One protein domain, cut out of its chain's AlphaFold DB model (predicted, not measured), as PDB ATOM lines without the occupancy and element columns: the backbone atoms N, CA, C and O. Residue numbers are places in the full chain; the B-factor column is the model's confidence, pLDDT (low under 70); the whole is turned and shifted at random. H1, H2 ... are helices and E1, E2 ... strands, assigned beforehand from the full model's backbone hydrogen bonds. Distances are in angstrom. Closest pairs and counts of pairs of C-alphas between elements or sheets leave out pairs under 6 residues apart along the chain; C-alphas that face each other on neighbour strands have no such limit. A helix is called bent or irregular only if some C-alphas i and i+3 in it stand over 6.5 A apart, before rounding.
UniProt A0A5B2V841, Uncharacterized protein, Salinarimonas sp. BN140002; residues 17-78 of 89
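AT A GLANCE: This is residues 17 to 78 of the 89 residues of an uncharacterized protein of Salinarimonas sp. BN140002 (UniProt A0A5B2V841). A small two-strand parallel sheet, E1 and E2, sits between H2 and H3 in a flat slab, and H1 packs on H2. The 62 printed residues hold three named helices and two named strands, in the order H1 E1 H2 E2 H3, mostly helix. The whole is compact, radius of gyration of the C-alphas 11.8 A, spans 31 by 26 by 14 A.

HOW THE PARTS SIT: H1, residues 17 to 31, touches H2, residues 45 to 54, at a shallow tilt of 19 degrees, the same way; their closest C-alphas, Cys 26 and Cys 54, are 5.1 A apart. E1, residues 38 to 41, and E2, residues 61 to 64, are parallel; N 40 and O 62, 2.8 A apart, are within hydrogen-bond range. E1, H2 and E2 form a strand-helix-strand unit, parallel neighbour strands with a helix between, its crossover right-handed. The closest C-alphas of E2 and H3, residues 67 to 77, are Val 64 and Val 70, 5.5 A. Every O i to N i+4 pair is within range in H1 and H3, 4 of 6 in H2.

IN THESE COORDINATES: H1, 21.0 A long, begins at C-alpha 17 (147.859, 141.418, 143.274). H2, 15.1 A, is irregular: C-alphas 46 and 49 are 7.2 A apart. E1 measures 9.6 A, E2 9.8 A. H3, 15.5 A, ends at C-alpha 77 (144.759, 169.157, 150.276).

THE WHOLE: The printed part has no cut and no long link; no printed residue is under 70 in pLDDT.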
ATOM      1  N   GLN A  17     148.083 141.028 144.666       92.00
ATOM      2  CA  GLN A  17     147.859 141.418 143.274       92.00
ATOM      3  C   GLN A  17     146.950 142.649 143.168       92.00
ATOM      4  O   GLN A  17     147.210 143.535 142.359       92.00
ATOM      5  N   GLY A  18     145.909 142.738 144.005       92.50
ATOM      6  CA  GLY A  18     145.033 143.908 144.045       92.50
ATOM      7  C   GLY A  18     145.775 145.175 144.472       92.50
ATOM      8  O   GLY A  18     145.615 146.226 143.856       92.50
ATOM      9  N   PHE A  19     146.634 145.076 145.487       94.25
ATOM     10  CA  PHE A  19     147.426 146.213 145.957       94.25
ATOM     11  C   PHE A  19     148.539 146.621 144.988       94.25
ATOM     12  O   PHE A  19     148.777 147.812 144.795       94.25
ATOM     13  N   GLU A  20     149.189 145.660 144.333       95.75
ATOM     14  CA  GLU A  20     150.166 145.930 143.274       95.75
ATOM     15  C   GLU A  20     149.501 146.633 142.083       95.75
ATOM     16  O   GLU A  20     150.026 147.633 141.591       95.75
ATOM     17  N   HIS A  21     148.312 146.186 141.666       96.62
ATOM     18  CA  HIS A  21     147.551 146.852 140.610       96.62
ATOM     19  C   HIS A  21     147.144 148.281 141.003       96.62
ATOM     20  O   HIS A  21     147.291 149.208 140.208       96.62
ATOM     21  N   PHE A  22     146.706 148.488 142.248       95.88
ATOM     22  CA  PHE A  22     146.431 149.824 142.781       95.88
ATOM     23  C   PHE A  22     147.652 150.751 142.660       95.88
ATOM     24  O   PHE A  22     147.538 151.856 142.127       95.88
ATOM     25  N   VAL A  23     148.841 150.289 143.064       97.75
ATOM     26  CA  VAL A  23     150.083 151.071 142.927       97.75
ATOM     27  C   VAL A  23     150.411 151.371 141.460       97.75
ATOM     28  O   VAL A  23     150.840 152.486 141.157       97.75
ATOM     29  N   GLN A  24     150.179 150.429 140.541       97.62
ATOM     30  CA  GLN A  24     150.390 150.648 139.103       97.62
ATOM     31  C   GLN A  24     149.498 151.764 138.548       97.62
ATOM     32  O   GLN A  24     149.985 152.627 137.815       97.62
ATOM     33  N   VAL A  25     148.219 151.797 138.929       97.81
ATOM     34  CA  VAL A  25     147.303 152.881 138.534       97.81
ATOM     35  C   VAL A  25     147.817 154.227 139.048       97.81
ATOM     36  O   VAL A  25     147.922 155.184 138.278       97.81
ATOM     37  N   CYS A  26     148.233 154.293 140.317       98.06
ATOM     38  CA  CYS A  26     148.795 155.517 140.888       98.06
ATOM     39  C   CYS A  26     150.087 155.954 140.181       98.06
ATOM     40  O   CYS A  26     150.323 157.147 140.003       98.06
ATOM     41  N   ALA A  27     150.932 155.015 139.744       98.00
ATOM     42  CA  ALA A  27     152.119 155.335 138.954       98.00
ATOM     43  C   ALA A  27     151.753 155.975 137.603       98.00
ATOM     44  O   ALA A  27     152.359 156.977 137.227       98.00
ATOM     45  N   GLY A  28     150.727 155.460 136.917       98.12
ATOM     46  CA  GLY A  28     150.218 156.043 135.672       98.12
ATOM     47  C   GLY A  28     149.652 157.456 135.847       98.12
ATOM     48  O   GLY A  28     149.880 158.319 135.002       98.12
ATOM     49  N   MET A  29     148.966 157.719 136.962       97.44
ATOM     50  CA  MET A  29     148.486 159.060 137.317       97.44
ATOM     51  C   MET A  29     149.647 160.022 137.616       97.44
ATOM     52  O   MET A  29     149.679 161.135 137.092       97.44
ATOM     53  N   LYS A  30     150.648 159.581 138.389       96.88
ATOM     54  CA  LYS A  30     151.850 160.379 138.682       96.88
ATOM     55  C   LYS A  30     152.644 160.717 137.421       96.88
ATOM     56  O   LYS A  30     153.122 161.839 137.291       96.88
ATOM     57  N   ALA A  31     152.739 159.786 136.473       97.38
ATOM     58  CA  ALA A  31     153.381 160.026 135.179       97.38
ATOM     59  C   ALA A  31     152.676 161.116 134.348       97.38
ATOM     60  O   ALA A  31     153.311 161.754 133.515       97.38
ATOM     61  N   GLN A  32     151.387 161.362 134.599       97.69
ATOM     62  CA  GLN A  32     150.609 162.442 133.982       97.69
ATOM     63  C   GLN A  32     150.672 163.760 134.776       97.69
ATOM     64  O   GLN A  32     149.970 164.710 134.445       97.69
ATOM     65  N   GLY A  33     151.490 163.832 135.831       94.44
ATOM     66  CA  GLY A  33     151.610 165.020 136.678       94.44
ATOM     67  C   GLY A  33     150.457 165.211 137.668       94.44
ATOM     68  O   GLY A  33     150.323 166.293 138.230       94.44
ATOM     69  N   ILE A  34     149.629 164.186 137.898       94.06
ATOM     70  CA  ILE A  34     148.536 164.250 138.875       94.06
ATOM     71  C   ILE A  34     149.104 164.065 140.288       94.06
ATOM     72  O   ILE A  34     149.776 163.070 140.575       94.06
ATOM     73  N   GLU A  35     148.802 165.004 141.185       94.06
ATOM     74  CA  GLU A  35     149.093 164.869 142.613       94.06
ATOM     75  C   GLU A  35     148.061 163.958 143.292       94.06
ATOM     76  O   GLU A  35     146.851 164.140 143.155       94.06
ATOM     77  N   ILE A  36     148.543 162.953 144.022       95.31
ATOM     78  CA  ILE A  36     147.727 161.943 144.688       95.31
ATOM     79  C   ILE A  36     147.880 162.102 146.194       95.31
ATOM     80  O   ILE A  36     148.956 161.858 146.761       95.31
ATOM     81  N   HIS A  37     146.764 162.442 146.832       95.00
ATOM     82  CA  HIS A  37     146.603 162.387 148.276       95.00
ATOM     83  C   HIS A  37     145.881 161.107 148.679       95.00
ATOM     84  O   HIS A  37     144.852 160.749 148.108       95.00
ATOM     85  N   VAL A  38     146.413 160.423 149.685       95.31
ATOM     86  CA  VAL A  38     145.854 159.179 150.212       95.31
ATOM     87  C   VAL A  38     145.433 159.416 151.654       95.31
ATOM     88  O   VAL A  38     146.285 159.609 152.518       95.31
ATOM     89  N   LEU A  39     144.127 159.377 151.917       94.62
ATOM     90  CA  LEU A  39     143.576 159.332 153.271       94.62
ATOM     91  C   LEU A  39     143.386 157.866 153.649       94.62
ATOM     92  O   LEU A  39     142.509 157.187 153.118       94.62
ATOM     93  N   GLN A  40     144.231 157.370 154.543       94.06
ATOM     94  CA  GLN A  40     144.226 155.981 154.962       94.06
ATOM     95  C   GLN A  40     143.624 155.842 156.360       94.06
ATOM     96  O   GLN A  40     144.206 156.315 157.338       94.06
ATOM     97  N   ALA A  41     142.500 155.132 156.439       90.81
ATOM     98  CA  ALA A  41     141.942 154.680 157.704       90.81
ATOM     99  C   ALA A  41     142.727 153.497 158.286       90.81
ATOM    100  O   ALA A  41     143.255 152.658 157.546       90.81
ATOM    101  N   ASP A  42     142.779 153.412 159.613       86.12
ATOM    102  CA  ASP A  42     143.306 152.235 160.299       86.12
ATOM    103  C   ASP A  42     142.389 151.021 160.047       86.12
ATOM    104  O   ASP A  42     141.167 151.149 160.004       86.12
ATOM    105  N   GLY A  43     142.967 149.827 159.875       82.50
ATOM    106  CA  GLY A  43     142.182 148.590 159.740       82.50
ATOM    107  C   GLY A  43     142.812 147.502 158.871       82.50
ATOM    108  O   GLY A  43     142.503 146.328 159.055       82.50
ATOM    109  N   ASN A  44     143.732 147.856 157.969       87.75
ATOM    110  CA  ASN A  44     144.460 146.878 157.159       87.75
ATOM    111  C   ASN A  44     145.952 147.220 157.058       87.75
ATOM    112  O   ASN A  44     146.358 148.023 156.220       87.75
ATOM    113  N   THR A  45     146.770 146.573 157.892       90.12
ATOM    114  CA  THR A  45     148.225 146.790 157.918       90.12
ATOM    115  C   THR A  45     148.925 146.281 156.662       90.12
ATOM    116  O   THR A  45     149.987 146.791 156.315       90.12
ATOM    117  N   ASP A  46     148.342 145.310 155.949       91.25
ATOM    118  CA  ASP A  46     148.942 144.776 154.718       91.25
ATOM    119  C   ASP A  46     148.906 145.804 153.583       91.25
ATOM    120  O   ASP A  46     149.684 145.713 152.637       91.25
ATOM    121  N   PHE A  47     148.031 146.809 153.690       92.31
ATOM    122  CA  PHE A  47     147.891 147.876 152.708       92.31
ATOM    123  C   PHE A  47     148.845 149.061 152.944       92.31
ATOM    124  O   PHE A  47     149.079 149.844 152.025       92.31
ATOM    125  N   ASP A  48     149.442 149.194 154.134       93.19
ATOM    126  CA  ASP A  48     150.197 150.390 154.550       93.19
ATOM    127  C   ASP A  48     151.313 150.779 153.571       93.19
ATOM    128  O   ASP A  48     151.457 151.949 153.205       93.19
ATOM    129  N   ALA A  49     152.101 149.801 153.122       94.69
ATOM    130  CA  ALA A  49     153.191 150.051 152.184       94.69
ATOM    131  C   ALA A  49     152.670 150.521 150.816       94.69
ATOM    132  O   ALA A  49     153.248 151.422 150.210       94.69
ATOM    133  N   TYR A  50     151.562 149.948 150.347       96.38
ATOM    134  CA  TYR A  50     150.958 150.272 149.055       96.38
ATOM    135  C   TYR A  50     150.277 151.645 149.076       96.38
ATOM    136  O   TYR A  50     150.404 152.407 148.121       96.38
ATOM    137  N   ALA A  51     149.640 152.007 150.193       96.19
ATOM    138  CA  ALA A  51     149.093 153.343 150.412       96.19
ATOM    139  C   ALA A  51     150.182 154.425 150.294       96.19
ATOM    140  O   ALA A  51     150.004 155.410 149.577       96.19
ATOM    141  N   ARG A  52     151.344 154.207 150.928       96.44
ATOM    142  CA  ARG A  52     152.498 155.120 150.837       96.44
ATOM    143  C   ARG A  52     153.095 155.181 149.431       96.44
ATOM    144  O   ARG A  52     153.501 156.251 148.999       96.44
ATOM    145  N   GLN A  53     153.148 154.052 148.722       97.31
ATOM    146  CA  GLN A  53     153.643 154.001 147.341       97.31
ATOM    147  C   GLN A  53     152.708 154.704 146.350       97.31
ATOM    148  O   GLN A  53     153.180 155.251 145.351       97.31
ATOM    149  N   CYS A  54     151.397 154.677 146.592       97.62
ATOM    150  CA  CYS A  54     150.432 155.362 145.741       97.62
ATOM    151  C   CYS A  54     150.511 156.886 145.898       97.62
ATOM    152  O   CYS A  54     150.534 157.588 144.887       97.62
ATOM    153  N   ALA A  55     150.616 157.386 147.136       97.19
ATOM    154  CA  ALA A  55     150.761 158.812 147.416       97.19
ATOM    155  C   ALA A  55     151.927 159.437 146.620       97.19
ATOM    156  O   ALA A  55     152.950 158.792 146.362       97.19
ATOM    157  N   THR A  56     151.776 160.699 146.212       95.56
ATOM    158  CA  THR A  56     152.834 161.432 145.496       95.56
ATOM    159  C   THR A  56     154.105 161.551 146.327       95.56
ATOM    160  O   THR A  56     155.200 161.364 145.801       95.56
ATOM    161  N   ASN A  57     153.981 161.847 147.619       93.31
ATOM    162  CA  ASN A  57     155.105 161.892 148.547       93.31
ATOM    163  C   ASN A  57     154.619 161.684 149.993       93.31
ATOM    164  O   ASN A  57     153.427 161.553 150.258       93.31
ATOM    165  N   ALA A  58     155.548 161.679 150.951       91.69
ATOM    166  CA  ALA A  58     155.227 161.446 152.360       91.69
ATOM    167  C   ALA A  58     154.253 162.476 152.968       91.69
ATOM    168  O   ALA A  58     153.568 162.152 153.930       91.69
ATOM    169  N   LYS A  59     154.171 163.700 152.425       91.44
ATOM    170  CA  LYS A  59     153.250 164.742 152.908       91.44
ATOM    171  C   LYS A  59     151.827 164.575 152.374       91.44
ATOM    172  O   LYS A  59     150.910 165.145 152.953       91.44
ATOM    173  N   THR A  60     151.645 163.810 151.296       93.38
ATOM    174  CA  THR A  60     150.331 163.536 150.692       93.38
ATOM    175  C   THR A  60     149.742 162.198 151.151       93.38
ATOM    176  O   THR A  60     148.660 161.805 150.718       93.38
ATOM    177  N   HIS A  61     150.420 161.488 152.058       95.44
ATOM    178  CA  HIS A  61     149.869 160.342 152.777       95.44
ATOM    179  C   HIS A  61     149.380 160.790 154.157       95.44
ATOM    180  O   HIS A  61     150.154 161.280 154.976       95.44
ATOM    181  N   HIS A  62     148.086 160.623 154.415       94.25
ATOM    182  CA  HIS A  62     147.424 161.062 155.638       94.25
ATOM    183  C   HIS A  62     146.812 159.854 156.345       94.25
ATOM    184  O   HIS A  62     145.955 159.175 155.782       94.25
ATOM    185  N   ARG A  63     147.213 159.589 157.591       93.81
ATOM    186  CA  ARG A  63     146.498 158.636 158.452       93.81
ATOM    187  C   ARG A  63     145.306 159.338 159.080       93.81
ATOM    188  O   ARG A  63     145.458 160.432 159.618       93.81
ATOM    189  N   VAL A  64     144.137 158.716 158.991       93.69
ATOM    190  CA  VAL A  64     142.886 159.263 159.518       93.69
ATOM    191  C   VAL A  64     142.192 158.216 160.380       93.69
ATOM    192  O   VAL A  64     141.919 157.113 159.929       93.69
ATOM    193  N   ASN A  65     141.925 158.529 161.639       92.94
ATOM    194  CA  ASN A  65     141.302 157.607 162.596       92.94
ATOM    195  C   ASN A  65     140.087 158.221 163.305       92.94
ATOM    196  O   ASN A  65     139.407 157.549 164.076       92.94
ATOM    197  N   ASP A  66     139.782 159.481 163.004       89.81
ATOM    198  CA  ASP A  66     138.662 160.228 163.552       89.81
ATOM    199  C   ASP A  66     138.251 161.374 162.606       89.81
ATOM    200  O   ASP A  66     138.850 161.615 161.555       89.81
ATOM    201  N   ALA A  67     137.194 162.100 162.968       89.81
ATOM    202  CA  ALA A  67     136.716 163.220 162.163       89.81
ATOM    203  C   ALA A  67     137.715 164.392 162.103       89.81
ATOM    204  O   ALA A  67     137.741 165.119 161.109       89.81
ATOM    205  N   GLU A  68     138.531 164.599 163.140       90.38
ATOM    206  CA  GLU A  68     139.470 165.726 163.209       90.38
ATOM    207  C   GLU A  68     140.700 165.509 162.318       90.38
ATOM    208  O   GLU A  68     141.135 166.423 161.610       90.38
ATOM    209  N   SER A  69     141.217 164.286 162.259       90.38
ATOM    210  CA  SER A  69     142.289 163.876 161.351       90.38
ATOM    211  C   SER A  69     141.852 163.958 159.886       90.38
ATOM    212  O   SER A  69     142.612 164.463 159.058       90.38
ATOM    213  N   VAL A  70     140.601 163.598 159.562       90.56
ATOM    214  CA  VAL A  70     140.023 163.821 158.220       90.56
ATOM    215  C   VAL A  70     139.979 165.311 157.876       90.56
ATOM    216  O   VAL A  70     140.454 165.710 156.812       90.56
ATOM    217  N   LYS A  71     139.462 166.161 158.774       89.19
ATOM    218  CA  LYS A  71     139.432 167.620 158.554       89.19
ATOM    219  C   LYS A  71     140.834 168.190 158.342       89.19
ATOM    220  O   LYS A  71     141.023 169.056 157.490       89.19
ATOM    221  N   THR A  72     141.813 167.715 159.106       88.38
ATOM    222  CA  THR A  72     143.210 168.160 159.020       88.38
ATOM    223  C   THR A  72     143.843 167.769 157.686       88.38
ATOM    224  O   THR A  72     144.477 168.604 157.036       88.38
ATOM    225  N   ALA A  73     143.614 166.534 157.230       89.56
ATOM    226  CA  ALA A  73     144.043 166.087 155.910       89.56
ATOM    227  C   ALA A  73     143.432 166.963 154.805       89.56
ATOM    228  O   ALA A  73     144.153 167.491 153.964       89.56
ATOM    229  N   LEU A  74     142.122 167.219 154.860       88.31
ATOM    230  CA  LEU A  74     141.420 168.018 153.850       88.31
ATOM    231  C   LEU A  74     141.890 169.477 153.802       88.31
ATOM    232  O   LEU A  74     142.082 170.013 152.715       88.31
ATOM    233  N   LYS A  75     142.179 170.104 154.950       85.31
ATOM    234  CA  LYS A  75     142.797 171.444 154.993       85.31
ATOM    235  C   LYS A  75     144.159 171.493 154.295       85.31
ATOM    236  O   LYS A  75     144.524 172.526 153.746       85.31
ATOM    237  N   THR A  76     144.902 170.388 154.326       80.00
ATOM    238  CA  THR A  76     146.213 170.279 153.669       80.00
ATOM    239  C   THR A  76     146.070 170.130 152.153       80.00
ATOM    240  O   THR A  76     146.879 170.674 151.411       80.00
ATOM    241  N   ILE A  77     145.034 169.420 151.698       84.25
ATOM    242  CA  ILE A  77     144.759 169.157 150.276       84.25
ATOM    243  C   ILE A  77     144.180 170.396 149.595       84.25
ATOM    244  O   ILE A  77     144.558 170.750 148.483       84.25
ATOM    245  N   THR A  78     143.258 171.071 150.274       77.56
ATOM    246  CA  THR A  78     142.569 172.244 149.752       77.56
ATOM    247  C   THR A  78     142.694 173.401 150.739       77.56
ATOM    248  O   THR A  78     141.759 173.652 151.510       77.56
TER     249      THR A  78